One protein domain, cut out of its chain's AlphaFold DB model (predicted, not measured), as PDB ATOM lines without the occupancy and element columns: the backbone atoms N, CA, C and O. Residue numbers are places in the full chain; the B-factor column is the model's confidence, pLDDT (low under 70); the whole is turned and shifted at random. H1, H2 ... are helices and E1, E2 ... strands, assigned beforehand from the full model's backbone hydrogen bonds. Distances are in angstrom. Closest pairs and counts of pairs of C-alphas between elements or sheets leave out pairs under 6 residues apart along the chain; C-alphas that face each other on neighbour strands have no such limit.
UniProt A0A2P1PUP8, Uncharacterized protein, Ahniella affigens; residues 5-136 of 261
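Overview. This is residues 5 to 136 of the 261 residues of an uncharacterized protein of Ahniella affigens (UniProt A0A2P1PUP8). A sheet of four strands, E4 E2 E3 E6, has H3 and H4 packed over one face, while a small second sheet, E1 and E5, lies away from these four strands, near H3. H5 sits between E4 and E1, and H1 and H2 are the elements farthest from the mean of the C-alphas. The printed part has 132 residues, with five named helices and six named strands in the order H1 E1 E2 E3 E4 H2 H3 H4 H5 E5 E6; both sheets are antiparallel. The class is mixed, helices and strands, with under half of the residues in named elements. The whole is compact and rounded, with a radius of gyration of the C-alphas of 14.1 A and spans of 38 by 29 by 27 A.

Arrangement. E2, residues 38 to 42, and E3, residues 47 to 52, form a hairpin, with N 39 and O 51 within hydrogen-bond range at 2.8 A. E4, residues 63 to 66, is the edge strand beside E2, with N 64 and O 40 at 2.8 A. E6, residues 131 to 135, is the edge strand beside E3, with N 50 and O 132 at 2.8 A. H3, residues 79 to 86, and H4, residues 89 to 97, are on the same face of this sheet, an arrangement of two layers, helices on one face of a sheet. H3 runs along the strands over E3, 2 degrees from it on the local plane, at a height over the sheet of 8.1 A; the closest C-alphas of the two are those of Ile 50 and Phe 83, 6.7 A. H4 runs slantwise to the strands at a height of 9.5 A, and its closest C-alphas to E6 are those of Ala 92 and Val 134, 6.6 A. H3 and H4 are close but not clearly touching, about perpendicular at 75 degrees, with the C-alphas of Leu 86 and Ala 92 closest at 6.0 A. H5, residues 109 to 113, only grazes the sheet. E1, residues 17 to 19, and E5, residues 116 to 118, are antiparallel neighbours, with N 18 and O 117 at 2.9 A. H1, residues 5 to 11, is close to H4 but not clearly touching, with the C-alphas of Phe 7 and Pro 90 closest at 6.8 A. H2, residues 70 to 74, touches no helix and is not on the four-stranded sheet. In H1, H2, H3, H4 and H5 every O i to N i+4 pair is within hydrogen-bond range.

Along the chain. H1 begins at C-alpha 5, (39.592, -3.615, -25.385). E3 is 15.7 A long, E6 13.7 A, E2 13.2 A, H4 11.9 A and H3 10.5 A. E6 ends at C-alpha 135, (51.144, 12.901, -32.274).

Size, cuts and confidence. The C-alphas farthest apart, those of Arg 10 and Gly 30, are 40.5 A apart. The printed part has no cut, and the links E1 to E2, H4 to H5 and E5 to E6 are long. The mean pLDDT of the printed part is 84.4; 23 residues are under 70, among them residues 42 to 46 and 100 to 105.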
ATOM      1  N   ASN A   5      40.161  -2.452 -26.067       89.31
ATOM      2  CA  ASN A   5      39.592  -3.615 -25.385       89.31
ATOM      3  C   ASN A   5      40.546  -4.816 -25.394       89.31
ATOM      4  O   ASN A   5      40.806  -5.364 -24.330       89.31
ATOM      5  N   SER A   6      41.160  -5.147 -26.538       90.31
ATOM      6  CA  SER A   6      42.173  -6.214 -26.623       90.31
ATOM      7  C   SER A   6      43.343  -5.967 -25.660       90.31
ATOM      8  O   SER A   6      43.758  -6.853 -24.910       90.31
ATOM      9  N   PHE A   7      43.841  -4.726 -25.607       93.50
ATOM     10  CA  PHE A   7      44.891  -4.338 -24.668       93.50
ATOM     11  C   PHE A   7      44.460  -4.516 -23.205       93.50
ATOM     12  O   PHE A   7      45.222  -5.060 -22.399       93.50
ATOM     13  N   LEU A   8      43.246  -4.076 -22.862       92.81
ATOM     14  CA  LEU A   8      42.708  -4.180 -21.510       92.81
ATOM     15  C   LEU A   8      42.474  -5.632 -21.094       92.81
ATOM     16  O   LEU A   8      42.820  -6.006 -19.973       92.81
ATOM     17  N   ASP A   9      41.932  -6.453 -21.986       92.38
ATOM     18  CA  ASP A   9      41.661  -7.867 -21.740       92.38
ATOM     19  C   ASP A   9      42.958  -8.656 -21.577       92.38
ATOM     20  O   ASP A   9      43.057  -9.481 -20.678       92.38
ATOM     21  N   ARG A  10      44.003  -8.337 -22.347       92.31
ATOM     22  CA  ARG A  10      45.307  -9.001 -22.225       92.31
ATOM     23  C   ARG A  10      46.082  -8.574 -20.976       92.31
ATOM     24  O   ARG A  10      46.620  -9.417 -20.264       92.31
ATOM     25  N   LYS A  11      46.190  -7.266 -20.716       90.06
ATOM     26  CA  LYS A  11      47.069  -6.722 -19.658       90.06
ATOM     27  C   LYS A  11      46.388  -6.620 -18.291       90.06
ATOM     28  O   LYS A  11      47.069  -6.657 -17.270       90.06
ATOM     29  N   PHE A  12      45.062  -6.502 -18.270       92.00
ATOM     30  CA  PHE A  12      44.262  -6.239 -17.072       92.00
ATOM     31  C   PHE A  12      43.046  -7.173 -16.966       92.00
ATOM     32  O   PHE A  12      42.014  -6.780 -16.421       92.00
ATOM     33  N   ALA A  13      43.154  -8.409 -17.471       88.00
ATOM     34  CA  ALA A  13      42.078  -9.409 -17.495       88.00
ATOM     35  C   ALA A  13      41.349  -9.565 -16.149       88.00
ATOM     36  O   ALA A  13      40.135  -9.717 -16.093       88.00
ATOM     37  N   LYS A  14      42.113  -9.534 -15.050       89.25
ATOM     38  CA  LYS A  14      41.629  -9.794 -13.685       89.25
ATOM     39  C   LYS A  14      41.274  -8.522 -12.912       89.25
ATOM     40  O   LYS A  14      40.944  -8.597 -11.732       89.25
ATOM     41  N   ASN A  15      41.388  -7.352 -13.533       92.25
ATOM     42  CA  ASN A  15      41.165  -6.081 -12.861       92.25
ATOM     43  C   ASN A  15      39.727  -5.623 -13.106       92.25
ATOM     44  O   ASN A  15      39.281  -5.537 -14.251       92.25
ATOM     45  N   LYS A  16      39.024  -5.241 -12.035       94.25
ATOM     46  CA  LYS A  16      37.765  -4.500 -12.164       94.25
ATOM     47  C   LYS A  16      38.044  -3.185 -12.894       94.25
ATOM     48  O   LYS A  16      39.009  -2.499 -12.568       94.25
ATOM     49  N   ARG A  17      37.206  -2.838 -13.868       95.44
ATOM     50  CA  ARG A  17      37.310  -1.590 -14.635       95.44
ATOM     51  C   ARG A  17      36.220  -0.634 -14.185       95.44
ATOM     52  O   ARG A  17      35.084  -1.054 -13.976       95.44
ATOM     53  N   VAL A  18      36.566   0.635 -14.039       96.19
ATOM     54  CA  VAL A  18      35.624   1.711 -13.721       96.19
ATOM     55  C   VAL A  18      35.835   2.863 -14.697       96.19
ATOM     56  O   VAL A  18      36.961   3.060 -15.153       96.19
ATOM     57  N   PRO A  19      34.793   3.623 -15.061       96.75
ATOM     58  CA  PRO A  19      34.978   4.789 -15.913       96.75
ATOM     59  C   PRO A  19      35.794   5.857 -15.173       96.75
ATOM     60  O   PRO A  19      35.660   6.004 -13.956       96.75
ATOM     61  N   LEU A  20      36.609   6.628 -15.898       96.06
ATOM     62  CA  LEU A  20      37.454   7.676 -15.314       96.06
ATOM     63  C   LEU A  20      36.657   8.674 -14.458       96.06
ATOM     64  O   LEU A  20      37.133   9.072 -13.399       96.06
ATOM     65  N   LYS A  21      35.415   8.997 -14.840       95.56
ATOM     66  CA  LYS A  21      34.519   9.866 -14.053       95.56
ATOM     67  C   LYS A  21      34.261   9.386 -12.625       95.56
ATOM     68  O   LYS A  21      33.976  10.206 -11.766       95.56
ATOM     69  N   ALA A  22      34.352   8.080 -12.362       95.81
ATOM     70  CA  ALA A  22      34.188   7.530 -11.017       95.81
ATOM     71  C   ALA A  22      35.418   7.782 -10.125       95.81
ATOM     72  O   ALA A  22      35.324   7.644  -8.909       95.81
ATOM     73  N   LEU A  23      36.561   8.137 -10.720       95.69
ATOM     74  CA  LEU A  23      37.837   8.353 -10.036       95.69
ATOM     75  C   LEU A  23      38.178   9.837  -9.854       95.69
ATOM     76  O   LEU A  23      39.140  10.143  -9.154       95.69
ATOM     77  N   THR A  24      37.448  10.746 -10.507       94.19
ATOM     78  CA  THR A  24      37.823  12.162 -10.588       94.19
ATOM     79  C   THR A  24      36.730  13.116 -10.139       94.19
ATOM     80  O   THR A  24      35.550  12.855 -10.361       94.19
ATOM     81  N   GLU A  25      37.130  14.274  -9.625       89.31
ATOM     82  CA  GLU A  25      36.234  15.388  -9.302       89.31
ATOM     83  C   GLU A  25      36.255  16.491 -10.378       89.31
ATOM     84  O   GLU A  25      37.273  16.724 -11.034       89.31
ATOM     85  N   PRO A  26      35.137  17.197 -10.613       82.62
ATOM     86  CA  PRO A  26      35.114  18.312 -11.549       82.62
ATOM     87  C   PRO A  26      35.794  19.558 -10.958       82.62
ATOM     88  O   PRO A  26      35.408  20.038  -9.898       82.62
ATOM     89  N   ILE A  27      36.727  20.162 -11.701       80.00
ATOM     90  CA  ILE A  27      37.214  21.528 -11.436       80.00
ATOM     91  C   ILE A  27      36.493  22.493 -12.377       80.00
ATOM     92  O   ILE A  27      36.442  22.272 -13.590       80.00
ATOM     93  N   ARG A  28      35.918  23.567 -11.825       69.94
ATOM     94  CA  ARG A  28      35.263  24.623 -12.611       69.94
ATOM     95  C   ARG A  28      36.308  25.495 -13.321       69.94
ATOM     96  O   ARG A  28      37.374  25.780 -12.773       69.94
ATOM     97  N   SER A  29      35.999  25.942 -14.536       63.12
ATOM     98  CA  SER A  29      36.812  26.910 -15.287       63.12
ATOM     99  C   SER A  29      36.961  28.223 -14.511       63.12
ATOM    100  O   SER A  29      35.989  28.692 -13.926       63.12
ATOM    101  N   GLY A  30      38.161  28.814 -14.510       62.16
ATOM    102  CA  GLY A  30      38.464  30.040 -13.754       62.16
ATOM    103  C   GLY A  30      39.077  29.819 -12.365       62.16
ATOM    104  O   GLY A  30      39.547  30.777 -11.761       62.16
ATOM    105  N   HIS A  31      39.146  28.574 -11.885       80.56
ATOM    106  CA  HIS A  31      39.858  28.222 -10.652       80.56
ATOM    107  C   HIS A  31      41.320  27.827 -10.908       80.56
ATOM    108  O   HIS A  31      41.740  27.572 -12.039       80.56
ATOM    109  N   THR A  32      42.105  27.758  -9.838       87.19
ATOM    110  CA  THR A  32      43.479  27.245  -9.860       87.19
ATOM    111  C   THR A  32      43.468  25.717  -9.820       87.19
ATOM    112  O   THR A  32      42.790  25.125  -8.984       87.19
ATOM    113  N   ILE A  33      44.216  25.076 -10.719       89.62
ATOM    114  CA  ILE A  33      44.484  23.635 -10.674       89.62
ATOM    115  C   ILE A  33      45.672  23.424  -9.726       89.62
ATOM    116  O   ILE A  33      46.739  23.974 -10.017       89.62
ATOM    117  N   PRO A  34      45.524  22.653  -8.634       90.75
ATOM    118  CA  PRO A  34      46.613  22.407  -7.695       90.75
ATOM    119  C   PRO A  34      47.801  21.668  -8.322       90.75
ATOM    120  O   PRO A  34      47.640  20.851  -9.238       90.75
ATOM    121  N   ALA A  35      48.994  21.901  -7.779       91.19
ATOM    122  CA  ALA A  35      50.162  21.065  -8.033       91.19
ATOM    123  C   ALA A  35      49.869  19.581  -7.726       91.19
ATOM    124  O   ALA A  35      49.103  19.240  -6.825       91.19
ATOM    125  N   GLY A  36      50.478  18.673  -8.487       89.31
ATOM    126  CA  GLY A  36      50.289  17.225  -8.362       89.31
ATOM    127  C   GLY A  36      49.079  16.662  -9.116       89.31
ATOM    128  O   GLY A  36      48.970  15.441  -9.250       89.31
ATOM    129  N   VAL A  37      48.202  17.509  -9.667       92.62
ATOM    130  CA  VAL A  37      47.074  17.066 -10.500       92.62
ATOM    131  C   VAL A  37      47.557  16.656 -11.892       92.62
ATOM    132  O   VAL A  37      48.351  17.351 -12.532       92.62
ATOM    133  N   LEU A  38      47.046  15.523 -12.377       93.50
ATOM    134  CA  LEU A  38      47.233  15.080 -13.754       93.50
ATOM    135  C   LEU A  38      46.333  15.895 -14.684       93.50
ATOM    136  O   LEU A  38      45.137  16.036 -14.440       93.50
ATOM    137  N   VAL A  39      46.895  16.391 -15.776       91.50
ATOM    138  CA  VAL A  39      46.165  17.099 -16.822       91.50
ATOM    139  C   VAL A  39      46.352  16.397 -18.160       91.50
ATOM    140  O   VAL A  39      47.456  15.983 -18.519       91.50
ATOM    141  N   VAL A  40      45.261  16.301 -18.916       90.19
ATOM    142  CA  VAL A  40      45.300  15.996 -20.348       90.19
ATOM    143  C   VAL A  40      45.213  17.326 -21.082       90.19
ATOM    144  O   VAL A  40      44.188  18.007 -21.050       90.19
ATOM    145  N   MET A  41      46.323  17.749 -21.669       83.50
ATOM    146  CA  MET A  41      46.467  19.040 -22.323       83.50
ATOM    147  C   MET A  41      46.410  18.869 -23.832       83.50
ATOM    148  O   MET A  41      47.108  18.030 -24.407       83.50
ATOM    149  N   ALA A  42      45.635  19.736 -24.469       69.50
ATOM    150  CA  ALA A  42      45.856  20.019 -25.869       69.50
ATOM    151  C   ALA A  42      47.123  20.871 -26.011       69.50
ATOM    152  O   ALA A  42      47.351  21.789 -25.216       69.50
ATOM    153  N   SER A  43      47.939  20.576 -27.017       63.56
ATOM    154  CA  SER A  43      49.132  21.350 -27.347       63.56
ATOM    155  C   SER A  43      49.085  21.811 -28.800       63.56
ATOM    156  O   SER A  43      48.544  21.111 -29.651       63.56
ATOM    157  N   GLY A  44      49.634  23.000 -29.069       54.09
ATOM    158  CA  GLY A  44      49.608  23.647 -30.389       54.09
ATOM    159  C   GLY A  44      50.547  23.003 -31.415       54.09
ATOM    160  O   GLY A  44      50.601  23.417 -32.561       54.09
ATOM    161  N   ASP A  45      51.283  21.968 -31.015       58.38
ATOM    162  CA  ASP A  45      52.184  21.175 -31.853       58.38
ATOM    163  C   ASP A  45      51.558  19.841 -32.291       58.38
ATOM    164  O   ASP A  45      52.278  18.904 -32.636       58.38
ATOM    165  N   ARG A  46      50.218  19.738 -32.289       59.91
ATOM    166  CA  ARG A  46      49.480  18.517 -32.668       59.91
ATOM    167  C   ARG A  46      49.817  17.319 -31.778       59.91
ATOM    168  O   ARG A  46      49.784  16.168 -32.224       59.91
ATOM    169  N   GLN A  47      50.114  17.592 -30.509       72.12
ATOM    170  CA  GLN A  47      50.342  16.573 -29.496       72.12
ATOM    171  C   GLN A  47      49.233  16.591 -28.454       72.12
ATOM    172  O   GLN A  47      48.854  17.641 -27.929       72.12
ATOM    173  N   LEU A  48      48.754  15.400 -28.109       82.44
ATOM    174  CA  LEU A  48      48.071  15.207 -26.842       82.44
ATOM    175  C   LEU A  48      49.149  15.059 -25.772       82.44
ATOM    176  O   LEU A  48      49.944  14.121 -25.835       82.44
ATOM    177  N   ARG A  49      49.192  15.985 -24.812       87.19
ATOM    178  CA  ARG A  49      50.160  15.945 -23.714       87.19
ATOM    179  C   ARG A  49      49.477  15.490 -22.440       87.19
ATOM    180  O   ARG A  49      48.457  16.037 -22.036       87.19
ATOM    181  N   ILE A  50      50.057  14.500 -21.787       91.88
ATOM    182  CA  ILE A  50      49.638  14.023 -20.475       91.88
ATOM    183  C   ILE A  50      50.729  14.465 -19.509       91.88
ATOM    184  O   ILE A  50      51.897  14.142 -19.718       91.88
ATOM    185  N   LYS A  51      50.378  15.256 -18.493       91.31
ATOM    186  CA  LYS A  51      51.361  15.883 -17.599       91.31
ATOM    187  C   LYS A  51      50.846  15.986 -16.177       91.31
ATOM    188  O   LYS A  51      49.684  16.311 -15.966       91.31
ATOM    189  N   ILE A  52      51.717  15.756 -15.202       91.81
ATOM    190  CA  ILE A  52      51.442  16.103 -13.804       91.81
ATOM    191  C   ILE A  52      51.946  17.528 -13.569       91.81
ATOM    192  O   ILE A  52      53.094  17.843 -13.889       91.81
ATOM    193  N   LEU A  53      51.086  18.406 -13.051       90.19
ATOM    194  CA  LEU A  53      51.459  19.795 -12.784       90.19
ATOM    195  C   LEU A  53      52.452  19.879 -11.622       90.19
ATOM    196  O   LEU A  53      52.214  19.323 -10.555       90.19
ATOM    197  N   GLU A  54      53.549  20.607 -11.807       88.75
ATOM    198  CA  GLU A  54      54.558  20.811 -10.752       88.75
ATOM    199  C   GLU A  54      54.204  21.965  -9.809       88.75
ATOM    200  O   GLU A  54      54.718  22.042  -8.699       88.75
ATOM    201  N   LYS A  55      53.335  22.868 -10.265       91.62
ATOM    202  CA  LYS A  55      52.902  24.053  -9.536       91.62
ATOM    203  C   LYS A  55      51.443  24.356  -9.830       91.62
ATOM    204  O   LYS A  55      50.921  23.987 -10.888       91.62
ATOM    205  N   ASP A  56      50.841  25.103  -8.924       89.81
ATOM    206  CA  ASP A  56      49.504  25.649  -9.082       89.81
ATOM    207  C   ASP A  56      49.394  26.430 -10.398       89.81
ATOM    208  O   ASP A  56      50.217  27.295 -10.711       89.81
ATOM    209  N   THR A  57      48.400  26.078 -11.215       86.94
ATOM    210  CA  THR A  57      48.260  26.595 -12.582       86.94
ATOM    211  C   THR A  57      46.833  27.087 -12.834       86.94
ATOM    212  O   THR A  57      45.887  26.335 -12.599       86.94
ATOM    213  N   PRO A  58      46.626  28.309 -13.363       83.69
ATOM    214  CA  PRO A  58      45.288  28.809 -13.686       83.69
ATOM    215  C   PRO A  58      44.560  27.938 -14.720       83.69
ATOM    216  O   PRO A  58      45.104  27.643 -15.792       83.69
ATOM    217  N   HIS A  59      43.304  27.567 -14.453       81.88
ATOM    218  CA  HIS A  59      42.502  26.776 -15.383       81.88
ATOM    219  C   HIS A  59      41.907  27.642 -16.503       81.88
ATOM    220  O   HIS A  59      40.800  28.170 -16.401       81.88
ATOM    221  N   LYS A  60      42.640  27.738 -17.618       70.88
ATOM    222  CA  LYS A  60      42.256  28.504 -18.821       70.88
ATOM    223  C   LYS A  60      41.326  27.755 -19.796       70.88
ATOM    224  O   LYS A  60      41.163  28.184 -20.928       70.88
ATOM    225  N   GLY A  61      40.782  26.595 -19.415       69.31
ATOM    226  CA  GLY A  61      39.892  25.793 -20.271       69.31
ATOM    227  C   GLY A  61      40.565  24.977 -21.388       69.31
ATOM    228  O   GLY A  61      39.876  24.249 -22.095       69.31
ATOM    229  N   PHE A  62      41.889  25.042 -21.572       68.19
ATOM    230  CA  PHE A  62      42.616  24.281 -22.614       68.19
ATOM    231  C   PHE A  62      43.050  22.873 -22.193       68.19
ATOM    232  O   PHE A  62      43.331  22.028 -23.041       68.19
ATOM    233  N   SER A  63      43.077  22.618 -20.892       79.94
ATOM    234  CA  SER A  63      43.458  21.353 -20.279       79.94
ATOM    235  C   SER A  63      42.256  20.710 -19.595       79.94
ATOM    236  O   SER A  63      41.413  21.409 -19.045       79.94
ATOM    237  N   ALA A  64      42.187  19.382 -19.607       88.25
ATOM    238  CA  ALA A  64      41.252  18.613 -18.797       88.25
ATOM    239  C   ALA A  64      41.973  18.148 -17.520       88.25
ATOM    240  O   ALA A  64      42.768  17.205 -17.593       88.25
ATOM    241  N   PRO A  65      41.774  18.820 -16.368       91.06
ATOM    242  CA  PRO A  65      42.335  18.364 -15.104       91.06
ATOM    243  C   PRO A  65      41.599  17.130 -14.585       91.06
ATOM    244  O   PRO A  65      40.380  17.024 -14.708       91.06
ATOM    245  N   LEU A  66      42.359  16.215 -13.987       94.06
ATOM    246  CA  LEU A  66      41.889  14.951 -13.427       94.06
ATOM    247  C   LEU A  66      42.263  14.875 -11.933       94.06
ATOM    248  O   LEU A  66      43.136  14.084 -11.562       94.06
ATOM    249  N   PRO A  67      41.683  15.725 -11.065       93.75
ATOM    250  CA  PRO A  67      41.884  15.598  -9.625       93.75
ATOM    251  C   PRO A  67      41.214  14.307  -9.150       93.75
ATOM    252  O   PRO A  67      40.124  13.972  -9.607       93.75
ATOM    253  N   LEU A  68      41.877  13.569  -8.267       94.81
ATOM    254  CA  LEU A  68      41.387  12.284  -7.779       94.81
ATOM    255  C   LEU A  68      40.474  12.462  -6.568       94.81
ATOM    256  O   LEU A  68      40.774  13.276  -5.702       94.81
ATOM    257  N   ASN A  69      39.412  11.662  -6.506       94.56
ATOM    258  CA  ASN A  69      38.458  11.656  -5.397       94.56
ATOM    259  C   ASN A  69      38.807  10.615  -4.313       94.56
ATOM    260  O   ASN A  69      39.760   9.838  -4.438       94.56
ATOM    261  N   GLU A  70      37.999  10.546  -3.253       94.38
ATOM    262  CA  GLU A  70      38.181   9.572  -2.164       94.38
ATOM    263  C   GLU A  70      38.109   8.111  -2.637       94.38
ATOM    264  O   GLU A  70      38.884   7.267  -2.180       94.38
ATOM    265  N   PHE A  71      37.226   7.801  -3.592       95.00
ATOM    266  CA  PHE A  71      37.099   6.453  -4.152       95.00
ATOM    267  C   PHE A  71      38.393   6.011  -4.853       95.00
ATOM    268  O   PHE A  71      38.858   4.881  -4.681       95.00
ATOM    269  N   ALA A  72      39.038   6.918  -5.589       93.62
ATOM    270  CA  ALA A  72      40.349   6.680  -6.177       93.62
ATOM    271  C   ALA A  72      41.413   6.393  -5.101       93.62
ATOM    272  O   ALA A  72      42.194   5.449  -5.256       93.62
ATOM    273  N   ALA A  73      41.407   7.138  -3.990       91.12
ATOM    274  CA  ALA A  73      42.328   6.920  -2.874       91.12
ATOM    275  C   ALA A  73      42.132   5.540  -2.211       91.12
ATOM    276  O   ALA A  73      43.110   4.814  -2.010       91.12
ATOM    277  N   GLN A  74      40.884   5.126  -1.959       92.94
ATOM    278  CA  GLN A  74      40.547   3.798  -1.415       92.94
ATOM    279  C   GLN A  74      41.063   2.659  -2.308       92.94
ATOM    280  O   GLN A  74      41.541   1.632  -1.821       92.94
ATOM    281  N   HIS A  75      41.035   2.867  -3.625       92.62
ATOM    282  CA  HIS A  75      41.546   1.923  -4.616       92.62
ATOM    283  C   HIS A  75      43.019   2.132  -4.994       92.62
ATOM    284  O   HIS A  75      43.495   1.534  -5.961       92.62
ATOM    285  N   LYS A  76      43.770   2.927  -4.219       89.94
ATOM    286  CA  LYS A  76      45.214   3.175  -4.401       89.94
ATOM    287  C   LYS A  76      45.573   3.729  -5.787       89.94
ATOM    288  O   LYS A  76      46.684   3.522  -6.283       89.94
ATOM    289  N   ILE A  77      44.637   4.433  -6.417       91.94
ATOM    290  CA  ILE A  77      44.872   5.184  -7.647       91.94
ATOM    291  C   ILE A  77      45.597   6.476  -7.271       91.94
ATOM    292  O   ILE A  77      45.207   7.183  -6.349       91.94
ATOM    293  N   THR A  78      46.667   6.787  -7.996       91.62
ATOM    294  CA  THR A  78      47.457   8.013  -7.817       91.62
ATOM    295  C   THR A  78      47.567   8.764  -9.146       91.62
ATOM    296  O   THR A  78      47.372   8.150 -10.203       91.62
ATOM    297  N   PRO A  79      47.936  10.061  -9.151       91.75
ATOM    298  CA  PRO A  79      48.167  10.788 -10.402       91.75
ATOM    299  C   PRO A  79      49.225  10.103 -11.278       91.75
ATOM    300  O   PRO A  79      49.079  10.036 -12.493       91.75
ATOM    301  N   HIS A  80      50.240   9.496 -10.655       90.75
ATOM    302  CA  HIS A  80      51.278   8.714 -11.331       90.75
ATOM    303  C   HIS A  80      50.748   7.411 -11.940       90.75
ATOM    304  O   HIS A  80      51.199   7.004 -13.009       90.75
ATOM    305  N   TYR A  81      49.778   6.763 -11.290       91.88
ATOM    306  CA  TYR A  81      49.097   5.599 -11.853       91.88
ATOM    307  C   TYR A  81      48.318   5.959 -13.115       91.88
ATOM    308  O   TYR A  81      48.503   5.322 -14.154       91.88
ATOM    309  N   LEU A  82      47.491   7.006 -13.042       93.12
ATOM    310  CA  LEU A  82      46.750   7.479 -14.207       93.12
ATOM    311  C   LEU A  82      47.696   7.950 -15.314       93.12
ATOM    312  O   LEU A  82      47.491   7.585 -16.466       93.12
ATOM    313  N   PHE A  83      48.763   8.678 -14.975       92.69
ATOM    314  CA  PHE A  83      49.789   9.080 -15.935       92.69
ATOM    315  C   PHE A  83      50.345   7.864 -16.683       92.69
ATOM    316  O   PHE A  83      50.324   7.827 -17.911       92.69
ATOM    317  N   TRP A  84      50.796   6.841 -15.952       91.44
ATOM    318  CA  TRP A  84      51.341   5.621 -16.544       91.44
ATOM    319  C   TRP A  84      50.335   4.911 -17.449       91.44
ATOM    320  O   TRP A  84      50.712   4.470 -18.536       91.44
ATOM    321  N   PHE A  85      49.077   4.805 -17.015       93.00
ATOM    322  CA  PHE A  85      48.022   4.135 -17.770       93.00
ATOM    323  C   PHE A  85      47.672   4.890 -19.059       93.00
ATOM    324  O   PHE A  85      47.647   4.289 -20.130       93.00
ATOM    325  N   LEU A  86      47.462   6.207 -18.978       93.44
ATOM    326  CA  LEU A  86      47.147   7.039 -20.142       93.44
ATOM    327  C   LEU A  86      48.328   7.142 -21.122       93.44
ATOM    328  O   LEU A  86      48.113   7.335 -22.313       93.44
ATOM    329  N   SER A  87      49.559   6.956 -20.634       91.12
ATOM    330  CA  SER A  87      50.778   6.925 -21.455       91.12
ATOM    331  C   SER A  87      51.026   5.575 -22.140       91.12
ATOM    332  O   SER A  87      52.009   5.419 -22.862       91.12
ATOM    333  N   GLN A  88      50.185   4.557 -21.917       90.06
ATOM    334  CA  GLN A  88      50.298   3.298 -22.655       90.06
ATOM    335  C   GLN A  88      49.891   3.527 -24.112       90.06
ATOM    336  O   GLN A  88      48.817   4.067 -24.364       90.06
ATOM    337  N   GLN A  89      50.703   3.062 -25.064       88.12
ATOM    338  CA  GLN A  89      50.490   3.318 -26.494       88.12
ATOM    339  C   GLN A  89      49.049   3.036 -26.976       88.12
ATOM    340  O   GLN A  89      48.462   3.945 -27.556       88.12
ATOM    341  N   PRO A  90      48.403   1.891 -26.665       91.06
ATOM    342  CA  PRO A  90      47.027   1.641 -27.118       91.06
ATOM    343  C   PRO A  90      45.990   2.606 -26.524       91.06
ATOM    344  O   PRO A  90      44.965   2.885 -27.141       91.06
ATOM    345  N   VAL A  91      46.245   3.126 -25.319       92.25
ATOM    346  CA  VAL A  91      45.379   4.114 -24.659       92.25
ATOM    347  C   VAL A  91      45.596   5.491 -25.282       92.25
ATOM    348  O   VAL A  91      44.632   6.162 -25.644       92.25
ATOM    349  N   ALA A  92      46.853   5.886 -25.472       89.62
ATOM    350  CA  ALA A  92      47.229   7.131 -26.126       89.62
ATOM    351  C   ALA A  92      46.674   7.208 -27.563       89.62
ATOM    352  O   ALA A  92      46.047   8.201 -27.929       89.62
ATOM    353  N   GLU A  93      46.816   6.137 -28.348       87.31
ATOM    354  CA  GLU A  93      46.258   6.023 -29.702       87.31
ATOM    355  C   GLU A  93      44.725   6.077 -29.696       87.31
ATOM    356  O   GLU A  93      44.132   6.779 -30.514       87.31
ATOM    357  N   TYR A  94      44.068   5.405 -28.743       90.25
ATOM    358  CA  TYR A  94      42.614   5.473 -28.579       90.25
ATOM    359  C   TYR A  94      42.121   6.907 -28.337       90.25
ATOM    360  O   TYR A  94      41.117   7.320 -28.931       90.25
ATOM    361  N   LEU A  95      42.819   7.652 -27.472       89.62
ATOM    362  CA  LEU A  95      42.501   9.040 -27.139       89.62
ATOM    363  C   LEU A  95      42.732   9.961 -28.337       89.62
ATOM    364  O   LEU A  95      41.866  10.769 -28.655       89.62
ATOM    365  N   VAL A  96      43.858   9.805 -29.036       84.88
ATOM    366  CA  VAL A  96      44.200  10.594 -30.228       84.88
ATOM    367  C   VAL A  96      43.235  10.338 -31.385       84.88
ATOM    368  O   VAL A  96      42.814  11.283 -32.055       84.88
ATOM    369  N   ALA A  97      42.837   9.084 -31.604       82.31
ATOM    370  CA  ALA A  97      41.875   8.722 -32.643       82.31
ATOM    371  C   ALA A  97      40.509   9.396 -32.436       82.31
ATOM    372  O   ALA A  97      39.811   9.681 -33.404       82.31
ATOM    373  N   ARG A  98      40.148   9.680 -31.179       83.31
ATOM    374  CA  ARG A  98      38.900  10.355 -30.789       83.31
ATOM    375  C   ARG A  98      39.100  11.819 -30.407       83.31
ATOM    376  O   ARG A  98      38.155  12.441 -29.934       83.31
ATOM    377  N   ALA A  99      40.311  12.352 -30.552       78.81
ATOM    378  CA  ALA A  99      40.584  13.755 -30.302       78.81
ATOM    379  C   ALA A  99      40.063  14.598 -31.469       78.81
ATOM    380  O   ALA A  99      40.354  14.313 -32.640       78.81
ATOM    381  N   ASN A 100      39.336  15.648 -31.104       66.94
ATOM    382  CA  ASN A 100      38.828  16.696 -31.974       66.94
ATOM    383  C   ASN A 100      39.766  17.907 -31.899       66.94
ATOM    384  O   ASN A 100      40.656  17.967 -31.048       66.94
ATOM    385  N   GLY A 101      39.548  18.900 -32.753       54.22
ATOM    386  CA  GLY A 101      40.384  20.093 -32.790       54.22
ATOM    387  C   GLY A 101      41.528  19.954 -33.787       54.22
ATOM    388  O   GLY A 101      42.182  18.917 -33.916       54.22
ATOM    389  N   LEU A 102      41.717  21.035 -34.533       51.53
ATOM    390  CA  LEU A 102      42.441  21.038 -35.797       51.53
ATOM    391  C   LEU A 102      43.954  21.217 -35.617       51.53
ATOM    392  O   LEU A 102      44.729  20.723 -36.440       51.53
ATOM    393  N   VAL A 103      44.358  21.820 -34.492       52.28
ATOM    394  CA  VAL A 103      45.761  22.015 -34.077       52.28
ATOM    395  C   VAL A 103      45.955  21.784 -32.588       52.28
ATOM    396  O   VAL A 103      46.876  21.065 -32.209       52.28
ATOM    397  N   PHE A 104      45.048  22.286 -31.745       58.69
ATOM    398  CA  PHE A 104      44.938  21.834 -30.361       58.69
ATOM    399  C   PHE A 104      44.108  20.553 -30.318       58.69
ATOM    400  O   PHE A 104      42.879  20.603 -30.266       58.69
ATOM    401  N   LEU A 105      44.779  19.400 -30.314       68.19
ATOM    402  CA  LEU A 105      44.115  18.111 -30.130       68.19
ATOM    403  C   LEU A 105      43.460  18.051 -28.744       68.19
ATOM    404  O   LEU A 105      44.136  17.886 -27.728       68.19
ATOM    405  N   ARG A 106      42.134  18.166 -28.702       75.06
ATOM    406  CA  ARG A 106      41.320  17.994 -27.499       75.06
ATOM    407  C   ARG A 106      40.579  16.674 -27.553       75.06
ATOM    408  O   ARG A 106      39.813  16.404 -28.470       75.06
ATOM    409  N   VAL A 107      40.719  15.883 -26.499       83.81
ATOM    410  CA  VAL A 107      39.849  14.725 -26.296       83.81
ATOM    411  C   VAL A 107      38.489  15.227 -25.795       83.81
ATOM    412  O   VAL A 107      38.460  15.960 -24.800       83.81
ATOM    413  N   PRO A 108      37.362  14.855 -26.435       83.06
ATOM    414  CA  PRO A 108      36.032  15.158 -25.927       83.06
ATOM    415  C   PRO A 108      35.886  14.697 -24.479       83.06
ATOM    416  O   PRO A 108      36.318  13.600 -24.117       83.06
ATOM    417  N   LYS A 109      35.254  15.525 -23.642       83.75
ATOM    418  CA  LYS A 109      35.106  15.226 -22.212       83.75
ATOM    419  C   LYS A 109      34.409  13.884 -21.985       83.75
ATOM    420  O   LYS A 109      34.863  13.134 -21.136       83.75
ATOM    421  N   SER A 110      33.364  13.567 -22.752       85.25
ATOM    422  CA  SER A 110      32.676  12.267 -22.702       85.25
ATOM    423  C   SER A 110      33.642  11.108 -22.958       85.25
ATOM    424  O   SER A 110      33.800  10.246 -22.101       85.25
ATOM    425  N   THR A 111      34.384  11.152 -24.069       87.56
ATOM    426  CA  THR A 111      35.404  10.150 -24.415       87.56
ATOM    427  C   THR A 111      36.428   9.944 -23.302       87.56
ATOM    428  O   THR A 111      36.773   8.807 -22.987       87.56
ATOM    429  N   LEU A 112      36.936  11.036 -22.720       91.56
ATOM    430  CA  LEU A 112      37.926  10.963 -21.647       91.56
ATOM    431  C   LEU A 112      37.317  10.375 -20.365       91.56
ATOM    432  O   LEU A 112      37.911   9.502 -19.743       91.56
ATOM    433  N   MET A 113      36.129  10.842 -19.982       92.62
ATOM    434  CA  MET A 113      35.464  10.501 -18.721       92.62
ATOM    435  C   MET A 113      34.867   9.089 -18.704       92.62
ATOM    436  O   MET A 113      34.764   8.486 -17.634       92.62
ATOM    437  N   ASP A 114      34.520   8.545 -19.867       94.38
ATOM    438  CA  ASP A 114      34.040   7.169 -20.019       94.38
ATOM    439  C   ASP A 114      35.175   6.163 -20.284       94.38
ATOM    440  O   ASP A 114      34.918   4.965 -20.408       94.38
ATOM    441  N   LEU A 115      36.437   6.614 -20.331       95.50
ATOM    442  CA  LEU A 115      37.586   5.729 -20.508       95.50
ATOM    443  C   LEU A 115      37.623   4.673 -19.380       95.50
ATOM    444  O   LEU A 115      37.650   5.048 -18.204       95.50
ATOM    445  N   PRO A 116      37.645   3.366 -19.702       95.75
ATOM    446  CA  PRO A 116      37.674   2.307 -18.699       95.75
ATOM    447  C   PRO A 116      39.062   2.206 -18.055       95.75
ATOM    448  O   PRO A 116      40.025   1.746 -18.670       95.75
ATOM    449  N   ILE A 117      39.151   2.605 -16.789       96.50
ATOM    450  CA  ILE A 117      40.365   2.540 -15.979       96.50
ATOM    451  C   ILE A 117      40.368   1.230 -15.178       96.50
ATOM    452  O   ILE A 117      39.453   0.997 -14.379       96.50
ATOM    453  N   PRO A 118      41.369   0.352 -15.354       95.62
ATOM    454  CA  PRO A 118      41.522  -0.823 -14.511       95.62
ATOM    455  C   PRO A 118      41.942  -0.403 -13.098       95.62
ATOM    456  O   PRO A 118      42.845   0.404 -12.920       95.62
ATOM    457  N   LEU A 119      41.316  -0.973 -12.073       94.31
ATOM    458  CA  LEU A 119      41.730  -0.771 -10.687       94.31
ATOM    459  C   LEU A 119      42.967  -1.633 -10.392       94.31
ATOM    460  O   LEU A 119      42.976  -2.817 -10.747       94.31
ATOM    461  N   PRO A 120      44.026  -1.097  -9.764       90.81
ATOM    462  CA  PRO A 120      45.218  -1.864  -9.448       90.81
ATOM    463  C   PRO A 120      44.899  -2.926  -8.394       90.81
ATOM    464  O   PRO A 120      44.330  -2.645  -7.344       90.81
ATOM    465  N   THR A 121      45.312  -4.163  -8.657       85.50
ATOM    466  CA  THR A 121      45.212  -5.274  -7.697       85.50
ATOM    467  C   THR A 121      46.420  -5.337  -6.760       85.50
ATOM    468  O   THR A 121      46.373  -5.999  -5.726       85.50
ATOM    469  N   ARG A 122      47.516  -4.652  -7.112       78.56
ATOM    470  CA  ARG A 122      48.759  -4.573  -6.335       78.56
ATOM    471  C   ARG A 122      49.340  -3.165  -6.409       78.56
ATOM    472  O   ARG A 122      49.272  -2.507  -7.446       78.56
ATOM    473  N   VAL A 123      49.951  -2.725  -5.312       71.56
ATOM    474  CA  VAL A 123      50.695  -1.462  -5.283       71.56
ATOM    475  C   VAL A 123      51.982  -1.663  -6.067       71.56
ATOM    476  O   VAL A 123      52.799  -2.508  -5.714       71.56
ATOM    477  N   THR A 124      52.148  -0.901  -7.141       66.25
ATOM    478  CA  THR A 124      53.339  -0.972  -7.991       66.25
ATOM    479  C   THR A 124      54.034   0.379  -7.949       66.25
ATOM    480  O   THR A 124      53.385   1.410  -8.128       66.25
ATOM    481  N   ARG A 125      55.348   0.397  -7.704       70.12
ATOM    482  CA  ARG A 125      56.126   1.639  -7.724       70.12
ATOM    483  C   ARG A 125      56.323   2.068  -9.175       70.12
ATOM    484  O   ARG A 125      57.114   1.477  -9.904       70.12
ATOM    485  N   ILE A 126      55.578   3.082  -9.594       75.62
ATOM    486  CA  ILE A 126      55.685   3.660 -10.933       75.62
ATOM    487  C   ILE A 126      56.816   4.687 -10.908       75.62
ATOM    488  O   ILE A 126      56.880   5.523 -10.005       75.62
ATOM    489  N   ARG A 127      57.739   4.601 -11.872       67.44
ATOM    490  CA  ARG A 127      58.802   5.604 -12.011       67.44
ATOM    491  C   ARG A 127      58.163   6.968 -12.298       67.44
ATOM    492  O   ARG A 127      57.282   7.028 -13.154       67.44
ATOM    493  N   PRO A 128      58.590   8.044 -11.621       61.09
ATOM    494  CA  PRO A 128      58.056   9.371 -11.879       61.09
ATOM    495  C   PRO A 128      58.484   9.812 -13.278       61.09
ATOM    496  O   PRO A 128      59.642  10.147 -13.518       61.09
ATOM    497  N   ALA A 129      57.542   9.777 -14.212       66.69
ATOM    498  CA  ALA A 129      57.634  10.456 -15.490       66.69
ATOM    499  C   ALA A 129      56.681  11.651 -15.435       66.69
ATOM    500  O   ALA A 129      55.579  11.555 -14.892       66.69
ATOM    501  N   LYS A 130      57.156  12.799 -15.917       67.94
ATOM    502  CA  LYS A 130      56.481  14.085 -15.716       67.94
ATOM    503  C   LYS A 130      55.591  14.474 -16.892       67.94
ATOM    504  O   LYS A 130      54.595  15.160 -16.688       67.94
ATOM    505  N   GLU A 131      55.934  14.033 -18.099       79.69
ATOM    506  CA  GLU A 131      55.244  14.396 -19.336       79.69
ATOM    507  C   GLU A 131      55.323  13.241 -20.340       79.69
ATOM    508  O   GLU A 131      56.352  12.573 -20.451       79.69
ATOM    509  N   PHE A 132      54.221  12.994 -21.040       83.19
ATOM    510  CA  PHE A 132      54.130  12.077 -22.171       83.19
ATOM    511  C   PHE A 132      53.374  12.776 -23.297       83.19
ATOM    512  O   PHE A 132      52.378  13.456 -23.036       83.19
ATOM    513  N   SER A 133      53.823  12.599 -24.537       77.81
ATOM    514  CA  SER A 133      53.167  13.180 -25.701       77.81
ATOM    515  C   SER A 133      52.996  12.180 -26.838       77.81
ATOM    516  O   SER A 133      53.837  11.313 -27.069       77.81
ATOM    517  N   VAL A 134      51.871  12.295 -27.549       76.31
ATOM    518  CA  VAL A 134      51.546  11.471 -28.721       76.31
ATOM    519  C   VAL A 134      51.004  12.353 -29.848       76.31
ATOM    520  O   VAL A 134      50.177  13.237 -29.614       76.31
ATOM    521  N   VAL A 135      51.489  12.125 -31.071       68.81
ATOM    522  CA  VAL A 135      51.144  12.901 -32.274       68.81
ATOM    523  C   VAL A 135      50.025  12.202 -33.050       68.81
ATOM    524  O   VAL A 135      50.084  10.991 -33.264       68.81
ATOM    525  N   LYS A 136      49.031  12.957 -33.536       65.06
ATOM    526  CA  LYS A 136      48.052  12.441 -34.512       65.06
ATOM    527  C   LYS A 136      48.682  12.414 -35.906       65.06
ATOM    528  O   LYS A 136      48.830  13.455 -36.541       65.06
TER     529      LYS A 136